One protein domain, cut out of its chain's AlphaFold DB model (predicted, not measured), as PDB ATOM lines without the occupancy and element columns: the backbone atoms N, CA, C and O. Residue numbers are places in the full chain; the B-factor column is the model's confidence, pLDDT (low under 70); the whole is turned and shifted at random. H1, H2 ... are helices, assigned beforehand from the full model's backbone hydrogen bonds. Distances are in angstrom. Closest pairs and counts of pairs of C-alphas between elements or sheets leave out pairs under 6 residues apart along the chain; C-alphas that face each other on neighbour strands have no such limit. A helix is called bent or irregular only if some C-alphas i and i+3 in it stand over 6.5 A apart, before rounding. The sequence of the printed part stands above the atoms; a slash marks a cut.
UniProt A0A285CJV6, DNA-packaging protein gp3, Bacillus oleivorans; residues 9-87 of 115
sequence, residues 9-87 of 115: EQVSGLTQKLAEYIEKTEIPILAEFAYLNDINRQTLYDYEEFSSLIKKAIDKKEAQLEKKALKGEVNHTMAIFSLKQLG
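This is residues 9 to 87 of the 115 residues of the protein "DNA-packaging protein gp3" of Bacillus oleivorans (UniProt A0A285CJV6). One long helix, H4, makes the spine: H1 runs side by side with its first part, H5 folds back along its last part as a hairpin, and short H2 and H3 lie on the same side of the H1 and H4 pair as H5. The 79 printed residues hold five named helices, H1 to H5 in chain order, and no named strand; the class is all helix. The whole is compact, radius of gyration of the C-alphas 13.2 A, but elongated, spanning 42 by 22 by 20 A.

Find C-alpha 48 at (-4.613, -4.511, 4.361); from there H4 runs 34.0 A to residue 70, irregular where C-alphas 49 and 52 are 7.2 A apart. H1, residues 9 to 24, starts at (-6.200, 9.704, 2.289) and runs 22.7 A. H2 is residues 30 to 36, H3 41 to 46, and H5 76 to 84, 12.3 A long.

H4 is the hub. Look at Ile 22 and Ala 57, closest C-alphas at 5.9 A: H1 and H4 touch at a shallow tilt of 15 degrees, the same way. With residues 62 to 69 alone H4 touches H5, its hairpin partner, closest C-alphas Ala 69 and His 76 at 5.4 A, at a shallow tilt of 26 degrees, opposite ways. With residues 50 to 54 alone it touches H3, only at the corner, closest C-alphas Leu 44 and Phe 50 at 6.0 A. H2 touches H3, closest C-alphas Ala 34 and Arg 41 at 5.1 A. H5 is apart from H1, H2 and H3. Each O i to N i+4 pair is within hydrogen-bond range in H1, H2 and H5; H3 has 1 of 2, H4 17 of 19.

The C-alphas of Glu 9 and Gly 72, the farthest apart, are 42.2 A from each other. The printed part has no cut, its four links are tight, and no printed residue is under 70 in pLDDT.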
ATOM      1  N   GLU A   9      -7.253   8.772   2.716       91.31
ATOM      2  CA  GLU A   9      -6.200   9.704   2.289       91.31
ATOM      3  C   GLU A   9      -4.925   9.565   3.133       91.31
ATOM      4  O   GLU A   9      -3.813   9.559   2.602       91.31
ATOM      5  N   GLN A  10      -5.070   9.408   4.453       92.69
ATOM      6  CA  GLN A  10      -3.933   9.196   5.348       92.69
ATOM      7  C   GLN A  10      -3.285   7.831   5.121       92.69
ATOM      8  O   GLN A  10      -2.058   7.744   5.119       92.69
ATOM      9  N   VAL A  11      -4.090   6.785   4.911       93.88
ATOM     10  CA  VAL A  11      -3.597   5.438   4.592       93.88
ATOM     11  C   VAL A  11      -2.815   5.472   3.282       93.88
ATOM     12  O   VAL A  11      -1.665   5.047   3.257       93.88
ATOM     13  N   SER A  12      -3.367   6.078   2.231       93.75
ATOM     14  CA  SER A  12      -2.689   6.253   0.942       93.75
ATOM     15  C   SER A  12      -1.366   7.022   1.076       93.75
ATOM     16  O   SER A  12      -0.322   6.577   0.589       93.75
ATOM     17  N   GLY A  13      -1.367   8.129   1.830       95.81
ATOM     18  CA  GLY A  13      -0.153   8.895   2.109       95.81
ATOM     19  C   GLY A  13       0.910   8.088   2.864       95.81
ATOM     20  O   GLY A  13       2.094   8.155   2.534       95.81
ATOM     21  N   LEU A  14       0.508   7.286   3.854       96.19
ATOM     22  CA  LEU A  14       1.410   6.385   4.577       96.19
ATOM     23  C   LEU A  14       1.929   5.253   3.683       96.19
ATOM     24  O   LEU A  14       3.100   4.899   3.796       96.19
ATOM     25  N   THR A  15       1.111   4.735   2.767       96.50
ATOM     26  CA  THR A  15       1.497   3.691   1.805       96.50
ATOM     27  C   THR A  15       2.619   4.186   0.904       96.50
ATOM     28  O   THR A  15       3.641   3.511   0.762       96.50
ATOM     29  N   GLN A  16       2.487   5.399   0.357       97.12
ATOM     30  CA  GLN A  16       3.542   6.000  -0.457       97.12
ATOM     31  C   GLN A  16       4.827   6.207   0.355       97.12
ATOM     32  O   GLN A  16       5.909   5.814  -0.085       97.12
ATOM     33  N   LYS A  17       4.715   6.759   1.569       97.81
ATOM     34  CA  LYS A  17       5.875   6.954   2.450       97.81
ATOM     35  C   LYS A  17       6.563   5.637   2.803       97.81
ATOM     36  O   LYS A  17       7.789   5.591   2.831       97.81
ATOM     37  N   LEU A  18       5.800   4.576   3.064       98.00
ATOM     38  CA  LEU A  18       6.343   3.255   3.370       98.00
ATOM     39  C   LEU A  18       7.081   2.680   2.160       98.00
ATOM     40  O   LEU A  18       8.193   2.184   2.312       98.00
ATOM     41  N   ALA A  19       6.510   2.800   0.960       98.12
ATOM     42  CA  ALA A  19       7.163   2.365  -0.270       98.12
ATOM     43  C   ALA A  19       8.497   3.098  -0.502       98.12
ATOM     44  O   ALA A  19       9.515   2.458  -0.767       98.12
ATOM     45  N   GLU A  20       8.519   4.423  -0.337       98.19
ATOM     46  CA  GLU A  20       9.745   5.217  -0.453       98.19
ATOM     47  C   GLU A  20      10.780   4.872   0.621       98.19
ATOM     48  O   GLU A  20      11.973   4.784   0.328       98.19
ATOM     49  N   TYR A  21      10.336   4.668   1.863       98.38
ATOM     50  CA  TYR A  21      11.199   4.261   2.966       98.38
ATOM     51  C   TYR A  21      11.838   2.895   2.695       98.38
ATOM     52  O   TYR A  21      13.045   2.749   2.883       98.38
ATOM     53  N   ILE A  22      11.066   1.920   2.200       98.19
ATOM     54  CA  ILE A  22      11.583   0.597   1.822       98.19
ATOM     55  C   ILE A  22      12.618   0.721   0.710       98.19
ATOM     56  O   ILE A  22      13.601  -0.009   0.733       98.19
ATOM     57  N   GLU A  23      12.436   1.619  -0.257       97.75
ATOM     58  CA  GLU A  23      13.394   1.799  -1.350       97.75
ATOM     59  C   GLU A  23      14.711   2.413  -0.852       97.75
ATOM     60  O   GLU A  23      15.784   1.845  -1.061       97.75
ATOM     61  N   LYS A  24      14.617   3.527  -0.116       97.62
ATOM     62  CA  LYS A  24      15.763   4.333   0.339       97.62
ATOM     63  C   LYS A  24      16.540   3.691   1.491       97.62
ATOM     64  O   LYS A  24      17.734   3.940   1.631       97.62
ATOM     65  N   THR A  25      15.880   2.882   2.315       97.62
ATOM     66  CA  THR A  25      16.493   2.280   3.505       97.62
ATOM     67  C   THR A  25      17.080   0.928   3.166       97.62
ATOM     68  O   THR A  25      16.421   0.073   2.575       97.62
ATOM     69  N   GLU A  26      18.331   0.714   3.553       96.62
ATOM     70  CA  GLU A  26      19.025  -0.533   3.260       96.62
ATOM     71  C   GLU A  26      18.437  -1.708   4.047       96.62
ATOM     72  O   GLU A  26      18.039  -2.700   3.447       96.62
ATOM     73  N   ILE A  27      18.296  -1.570   5.369       97.31
ATOM     74  CA  ILE A  27      17.655  -2.560   6.245       97.31
ATOM     75  C   ILE A  27      16.368  -1.930   6.794       97.31
ATOM     76  O   ILE A  27      16.425  -1.245   7.814       97.31
ATOM     77  N   PRO A  28      15.212  -2.096   6.128       97.56
ATOM     78  CA  PRO A  28      13.977  -1.452   6.563       97.56
ATOM     79  C   PRO A  28      13.468  -2.044   7.885       97.56
ATOM     80  O   PRO A  28      13.420  -3.263   8.067       97.56
ATOM     81  N   ILE A  29      13.042  -1.185   8.813       96.69
ATOM     82  CA  ILE A  29      12.517  -1.572  10.127       96.69
ATOM     83  C   ILE A  29      11.132  -0.944  10.313       96.69
ATOM     84  O   ILE A  29      10.996   0.256  10.514       96.69
ATOM     85  N   LEU A  30      10.078  -1.767  10.323       96.50
ATOM     86  CA  LEU A  30       8.690  -1.281  10.442       96.50
ATOM     87  C   LEU A  30       8.433  -0.473  11.724       96.50
ATOM     88  O   LEU A  30       7.637   0.461  11.723       96.50
ATOM     89  N   ALA A  31       9.117  -0.815  12.820       95.94
ATOM     90  CA  ALA A  31       9.034  -0.057  14.067       95.94
ATOM     91  C   ALA A  31       9.642   1.350  13.940       95.94
ATOM     92  O   ALA A  31       9.084   2.297  14.484       95.94
ATOM     93  N   GLU A  32      10.746   1.489  13.200       97.12
ATOM     94  CA  GLU A  32      11.362   2.787  12.918       97.12
ATOM     95  C   GLU A  32      10.455   3.615  12.009       97.12
ATOM     96  O   GLU A  32      10.176   4.769  12.318       97.12
ATOM     97  N   PHE A  33       9.917   3.014  10.942       98.00
ATOM     98  CA  PHE A  33       8.956   3.694  10.074       98.00
ATOM     99  C   PHE A  33       7.761   4.245  10.863       98.00
ATOM    100  O   PHE A  33       7.372   5.397  10.670       98.00
ATOM    101  N   ALA A  34       7.197   3.435  11.763       96.88
ATOM    102  CA  ALA A  34       6.079   3.846  12.604       96.88
ATOM    103  C   ALA A  34       6.452   5.025  13.519       96.88
ATOM    104  O   ALA A  34       5.713   6.004  13.587       96.88
ATOM    105  N   TYR A  35       7.632   4.963  14.147       97.31
ATOM    106  CA  TYR A  35       8.172   6.045  14.972       97.31
ATOM    107  C   TYR A  35       8.361   7.348  14.178       97.31
ATOM    108  O   TYR A  35       7.911   8.402  14.617       97.31
ATOM    109  N   LEU A  36       8.954   7.280  12.981       97.06
ATOM    110  CA  LEU A  36       9.207   8.451  12.131       97.06
ATOM    111  C   LEU A  36       7.929   9.112  11.594       97.06
ATOM    112  O   LEU A  36       7.954  10.288  11.235       97.06
ATOM    113  N   ASN A  37       6.824   8.369  11.516       95.56
ATOM    114  CA  ASN A  37       5.544   8.865  11.012       95.56
ATOM    115  C   ASN A  37       4.520   9.147  12.119       95.56
ATOM    116  O   ASN A  37       3.368   9.427  11.794       95.56
ATOM    117  N   ASP A  38       4.928   9.087  13.391       94.62
ATOM    118  CA  ASP A  38       4.062   9.300  14.558       94.62
ATOM    119  C   ASP A  38       2.799   8.412  14.543       94.62
ATOM    120  O   ASP A  38       1.681   8.837  14.845       94.62
ATOM    121  N   ILE A  39       2.973   7.143  14.157       94.25
ATOM    122  CA  ILE A  39       1.907   6.138  14.172       94.25
ATOM    123  C   ILE A  39       2.266   4.979  15.099       94.25
ATOM    124  O   ILE A  39       3.430   4.648  15.328       94.25
ATOM    125  N   ASN A  40       1.245   4.297  15.617       93.31
ATOM    126  CA  ASN A  40       1.472   3.033  16.302       93.31
ATOM    127  C   ASN A  40       1.874   1.968  15.270       93.31
ATOM    128  O   ASN A  40       1.229   1.843  14.234       93.31
ATOM    129  N   ARG A  41       2.890   1.149  15.563       93.38
ATOM    130  CA  ARG A  41       3.309   0.057  14.665       93.38
ATOM    131  C   ARG A  41       2.161  -0.897  14.318       93.38
ATOM    132  O   ARG A  41       2.121  -1.400  13.203       93.38
ATOM    133  N   GLN A  42       1.235  -1.126  15.249       93.12
ATOM    134  CA  GLN A  42       0.056  -1.967  15.041       93.12
ATOM    135  C   GLN A  42      -0.809  -1.470  13.875       93.12
ATOM    136  O   GLN A  42      -1.315  -2.287  13.119       93.12
ATOM    137  N   THR A  43      -0.861  -0.153  13.638       92.81
ATOM    138  CA  THR A  43      -1.569   0.438  12.492       92.81
ATOM    139  C   THR A  43      -1.095  -0.137  11.159       92.81
ATOM    140  O   THR A  43      -1.901  -0.310  10.260       92.81
ATOM    141  N   LEU A  44       0.183  -0.493  11.018       94.50
ATOM    142  CA  LEU A  44       0.672  -1.105   9.779       94.50
ATOM    143  C   LEU A  44       0.034  -2.479   9.526       94.50
ATOM    144  O   LEU A  44      -0.158  -2.859   8.380       94.50
ATOM    145  N   TYR A  45      -0.311  -3.217  10.580       94.00
ATOM    146  CA  TYR A  45      -0.926  -4.541  10.478       94.00
ATOM    147  C   TYR A  45      -2.459  -4.498  10.475       94.00
ATOM    148  O   TYR A  45      -3.084  -5.464  10.054       94.00
ATOM    149  N   ASP A  46      -3.056  -3.398  10.937       93.00
ATOM    150  CA  ASP A  46      -4.511  -3.233  11.014       93.00
ATOM    151  C   ASP A  46      -5.158  -2.929   9.647       93.00
ATOM    152  O   ASP A  46      -6.371  -3.068   9.504       93.00
ATOM    153  N   TYR A  47      -4.364  -2.504   8.657       92.94
ATOM    154  CA  TYR A  47      -4.812  -2.076   7.329       92.94
ATOM    155  C   TYR A  47      -4.197  -2.962   6.237       92.94
ATOM    156  O   TYR A  47      -2.973  -3.109   6.148       92.94
ATOM    157  N   GLU A  48      -5.040  -3.556   5.394       93.75
ATOM    158  CA  GLU A  48      -4.613  -4.511   4.361       93.75
ATOM    159  C   GLU A  48      -3.767  -3.860   3.260       93.75
ATOM    160  O   GLU A  48      -2.927  -4.526   2.648       93.75
ATOM    161  N   GLU A  49      -3.925  -2.555   3.045       94.00
ATOM    162  CA  GLU A  49      -3.204  -1.755   2.054       94.00
ATOM    163  C   GLU A  49      -1.685  -1.814   2.261       94.00
ATOM    164  O   GLU A  49      -0.915  -1.766   1.298       94.00
ATOM    165  N   PHE A  50      -1.236  -1.980   3.508       96.12
ATOM    166  CA  PHE A  50       0.183  -2.087   3.836       96.12
ATOM    167  C   PHE A  50       0.731  -3.511   3.699       96.12
ATOM    168  O   PHE A  50       1.948  -3.688   3.693       96.12
ATOM    169  N   SER A  51      -0.118  -4.536   3.573       96.38
ATOM    170  CA  SER A  51       0.290  -5.948   3.658       96.38
ATOM    171  C   SER A  51       1.364  -6.339   2.635       96.38
ATOM    172  O   SER A  51       2.336  -7.020   2.970       96.38
ATOM    173  N   SER A  52       1.225  -5.876   1.391       97.50
ATOM    174  CA  SER A  52       2.181  -6.137   0.312       97.50
ATOM    175  C   SER A  52       3.527  -5.450   0.563       97.50
ATOM    176  O   SER A  52       4.582  -6.065   0.395       97.50
ATOM    177  N   LEU A  53       3.502  -4.202   1.037       97.88
ATOM    178  CA  LEU A  53       4.701  -3.438   1.376       97.88
ATOM    179  C   LEU A  53       5.405  -3.995   2.612       97.88
ATOM    180  O   LEU A  53       6.629  -4.040   2.639       97.88
ATOM    181  N   ILE A  54       4.657  -4.470   3.606       97.62
ATOM    182  CA  ILE A  54       5.204  -5.146   4.786       97.62
ATOM    183  C   ILE A  54       5.980  -6.392   4.371       97.62
ATOM    184  O   ILE A  54       7.118  -6.555   4.805       97.62
ATOM    185  N   LYS A  55       5.407  -7.231   3.497       97.25
ATOM    186  CA  LYS A  55       6.105  -8.407   2.955       97.25
ATOM    187  C   LYS A  55       7.385  -7.996   2.228       97.25
ATOM    188  O   LYS A  55       8.458  -8.456   2.593       97.25
ATOM    189  N   LYS A  56       7.303  -7.012   1.323       97.75
ATOM    190  CA  LYS A  56       8.478  -6.474   0.616       97.75
ATOM    191  C   LYS A  56       9.559  -5.949   1.575       97.75
ATOM    192  O   LYS A  56      10.748  -6.130   1.325       97.75
ATOM    193  N   ALA A  57       9.165  -5.279   2.660       97.81
ATOM    194  CA  ALA A  57      10.091  -4.789   3.677       97.81
ATOM    195  C   ALA A  57      10.789  -5.941   4.410       97.81
ATOM    196  O   ALA A  57      11.998  -5.879   4.619       97.81
ATOM    197  N   ILE A  58      10.040  -6.983   4.781       97.12
ATOM    198  CA  ILE A  58      10.577  -8.184   5.429       97.12
ATOM    199  C   ILE A  58      11.567  -8.879   4.493       97.12
ATOM    200  O   ILE A  58      12.723  -9.026   4.879       97.12
ATOM    201  N   ASP A  59      11.175  -9.162   3.249       97.88
ATOM    202  CA  ASP A  59      12.033  -9.826   2.259       97.88
ATOM    203  C   ASP A  59      13.339  -9.042   2.034       97.88
ATOM    204  O   ASP A  59      14.439  -9.603   2.028       97.88
ATOM    205  N   LYS A  60      13.248  -7.707   1.906       98.12
ATOM    206  CA  LYS A  60      14.433  -6.846   1.765       98.12
ATOM    207  C   LYS A  60      15.315  -6.914   3.010       98.12
ATOM    208  O   LYS A  60      16.535  -7.019   2.888       98.12
ATOM    209  N   LYS A  61      14.720  -6.837   4.202       97.88
ATOM    210  CA  LYS A  61      15.449  -6.906   5.470       97.88
ATOM    211  C   LYS A  61      16.189  -8.237   5.608       97.88
ATOM    212  O   LYS A  61      17.360  -8.215   5.979       97.88
ATOM    213  N   GLU A  62      15.544  -9.359   5.298       97.50
ATOM    214  CA  GLU A  62      16.159 -10.691   5.347       97.50
ATOM    215  C   GLU A  62      17.365 -10.779   4.413       97.50
ATOM    216  O   GLU A  62      18.479 -11.035   4.873       97.50
ATOM    217  N   ALA A  63      17.172 -10.442   3.134       97.56
ATOM    218  CA  ALA A  63      18.232 -10.496   2.130       97.56
ATOM    219  C   ALA A  63      19.442  -9.622   2.501       97.56
ATOM    220  O   ALA A  63      20.595  -9.999   2.280       97.56
ATOM    221  N   GLN A  64      19.200  -8.439   3.070       98.00
ATOM    222  CA  GLN A  64      20.269  -7.515   3.449       98.00
ATOM    223  C   GLN A  64      20.992  -7.962   4.718       98.00
ATOM    224  O   GLN A  64      22.217  -7.872   4.771       98.00
ATOM    225  N   LEU A  65      20.275  -8.483   5.717       97.56
ATOM    226  CA  LEU A  65      20.896  -9.037   6.921       97.56
ATOM    227  C   LEU A  65      21.795 -10.226   6.587       97.56
ATOM    228  O   LEU A  65      22.926 -10.267   7.064       97.56
ATOM    229  N   GLU A  66      21.334 -11.142   5.736       96.38
ATOM    230  CA  GLU A  66      22.124 -12.294   5.299       96.38
ATOM    231  C   GLU A  66      23.370 -11.847   4.525       96.38
ATOM    232  O   GLU A  66      24.498 -12.159   4.913       96.38
ATOM    233  N   LYS A  67      23.186 -11.034   3.478       97.81
ATOM    234  CA  LYS A  67      24.286 -10.540   2.641       97.81
ATOM    235  C   LYS A  67      25.351  -9.813   3.459       97.81
ATOM    236  O   LYS A  67      26.543  -9.998   3.215       97.81
ATOM    237  N   LYS A  68      24.940  -8.964   4.399       97.50
ATOM    238  CA  LYS A  68      25.868  -8.193   5.231       97.50
ATOM    239  C   LYS A  68      26.538  -9.035   6.298       97.50
ATOM    240  O   LYS A  68      27.719  -8.822   6.561       97.50
ATOM    241  N   ALA A  69      25.817  -9.984   6.894       96.62
ATOM    242  CA  ALA A  69      26.402 -10.918   7.846       96.62
ATOM    243  C   ALA A  69      27.502 -11.737   7.164       96.62
ATOM    244  O   ALA A  69      28.619 -11.758   7.660       96.62
ATOM    245  N   LEU A  70      27.251 -12.277   5.964       96.25
ATOM    246  CA  LEU A  70      28.253 -13.024   5.188       96.25
ATOM    247  C   LEU A  70      29.530 -12.224   4.886       96.25
ATOM    248  O   LEU A  70      30.605 -12.800   4.749       96.25
ATOM    249  N   LYS A  71      29.423 -10.897   4.784       96.81
ATOM    250  CA  LYS A  71      30.560  -9.998   4.554       96.81
ATOM    251  C   LYS A  71      31.212  -9.469   5.834       96.81
ATOM    252  O   LYS A  71      32.197  -8.743   5.749       96.81
ATOM    253  N   GLY A  72      30.653  -9.771   7.006       95.88
ATOM    254  CA  GLY A  72      31.086  -9.197   8.280       95.88
ATOM    255  C   GLY A  72      30.770  -7.704   8.445       95.88
ATOM    256  O   GLY A  72      31.353  -7.054   9.307       95.88
ATOM    257  N   GLU A  73      29.855  -7.147   7.644       97.12
ATOM    258  CA  GLU A  73      29.451  -5.728   7.702       97.12
ATOM    259  C   GLU A  73      28.461  -5.439   8.848       97.12
ATOM    260  O   GLU A  73      28.230  -4.287   9.210       97.12
ATOM    261  N   VAL A  74      27.864  -6.484   9.426       95.69
ATOM    262  CA  VAL A  74      27.011  -6.409  10.617       95.69
ATOM    263  C   VAL A  74      27.438  -7.458  11.633       95.69
ATOM    264  O   VAL A  74      28.053  -8.471  11.302       95.69
ATOM    265  N   ASN A  75      27.073  -7.242  12.894       96.50
ATOM    266  CA  ASN A  75      27.283  -8.246  13.925       96.50
ATOM    267  C   ASN A  75      26.442  -9.506  13.622       96.50
ATOM    268  O   ASN A  75      25.214  -9.437  13.578       96.50
ATOM    269  N   HIS A  76      27.106 -10.651  13.448       95.38
ATOM    270  CA  HIS A  76      26.476 -11.931  13.102       95.38
ATOM    271  C   HIS A  76      25.400 -12.350  14.109       95.38
ATOM    272  O   HIS A  76      24.302 -12.739  13.722       95.38
ATOM    273  N   THR A  77      25.685 -12.220  15.407       96.06
ATOM    274  CA  THR A  77      24.731 -12.545  16.472       96.06
ATOM    275  C   THR A  77      23.478 -11.674  16.369       96.06
ATOM    276  O   THR A  77      22.365 -12.188  16.444       96.06
ATOM    277  N   MET A  78      23.635 -10.373  16.117       95.44
ATOM    278  CA  MET A  78      22.506  -9.460  15.935       95.44
ATOM    279  C   MET A  78      21.720  -9.740  14.647       95.44
ATOM    280  O   MET A  78      20.492  -9.622  14.644       95.44
ATOM    281  N   ALA A  79      22.395 -10.144  13.567       96.50
ATOM    282  CA  ALA A  79      21.734 -10.582  12.340       96.50
ATOM    283  C   ALA A  79      20.875 -11.830  12.595       96.50
ATOM    284  O   ALA A  79      19.691 -11.823  12.265       96.50
ATOM    285  N   ILE A  80      21.415 -12.839  13.292       95.38
ATOM    286  CA  ILE A  80      20.682 -14.051  13.693       95.38
ATOM    287  C   ILE A  80      19.470 -13.696  14.562       95.38
ATOM    288  O   ILE A  80      18.359 -14.136  14.271       95.38
ATOM    289  N   PHE A  81      19.639 -12.869  15.600       96.00
ATOM    290  CA  PHE A  81      18.512 -12.430  16.430       96.00
ATOM    291  C   PHE A  81      17.443 -11.713  15.605       96.00
ATOM    292  O   PHE A  81      16.255 -11.978  15.778       96.00
ATOM    293  N   SER A  82      17.857 -10.843  14.685       95.25
ATOM    294  CA  SER A  82      16.939 -10.100  13.822       95.25
ATOM    295  C   SER A  82      16.155 -11.013  12.882       95.25
ATOM    296  O   SER A  82      14.952 -10.814  12.743       95.25
ATOM    297  N   LEU A  83      16.801 -12.015  12.277       95.38
ATOM    298  CA  LEU A  83      16.153 -13.018  11.422       95.38
ATOM    299  C   LEU A  83      15.176 -13.889  12.225       95.38
ATOM    300  O   LEU A  83      14.055 -14.138  11.786       95.38
ATOM    301  N   LYS A  84      15.532 -14.273  13.458       95.19
ATOM    302  CA  LYS A  84      14.623 -15.010  14.351       95.19
ATOM    303  C   LYS A  84      13.343 -14.236  14.668       95.19
ATOM    304  O   LYS A  84      12.268 -14.827  14.701       95.19
ATOM    305  N   GLN A  85      13.423 -12.911  14.839       92.25
ATOM    306  CA  GLN A  85      12.226 -12.069  15.013       92.25
ATOM    307  C   GLN A  85      11.319 -12.033  13.771       92.25
ATOM    308  O   GLN A  85      10.153 -11.667  13.891       92.25
ATOM    309  N   LEU A  86      11.837 -12.396  12.593       92.31
ATOM    310  CA  LEU A  86      11.073 -12.512  11.345       92.31
ATOM    311  C   LEU A  86      10.490 -13.919  11.137       92.31
ATOM    312  O   LEU A  86       9.771 -14.145  10.172       92.31
ATOM    313  N   GLY A  87      10.743 -14.851  12.063       91.31
ATOM    314  CA  GLY A  87      10.194 -16.207  12.036       91.31
ATOM    315  C   GLY A  87      11.216 -17.300  11.735       91.31
ATOM    316  O   GLY A  87      10.844 -18.475  11.749       91.31
TER     317      GLY A  87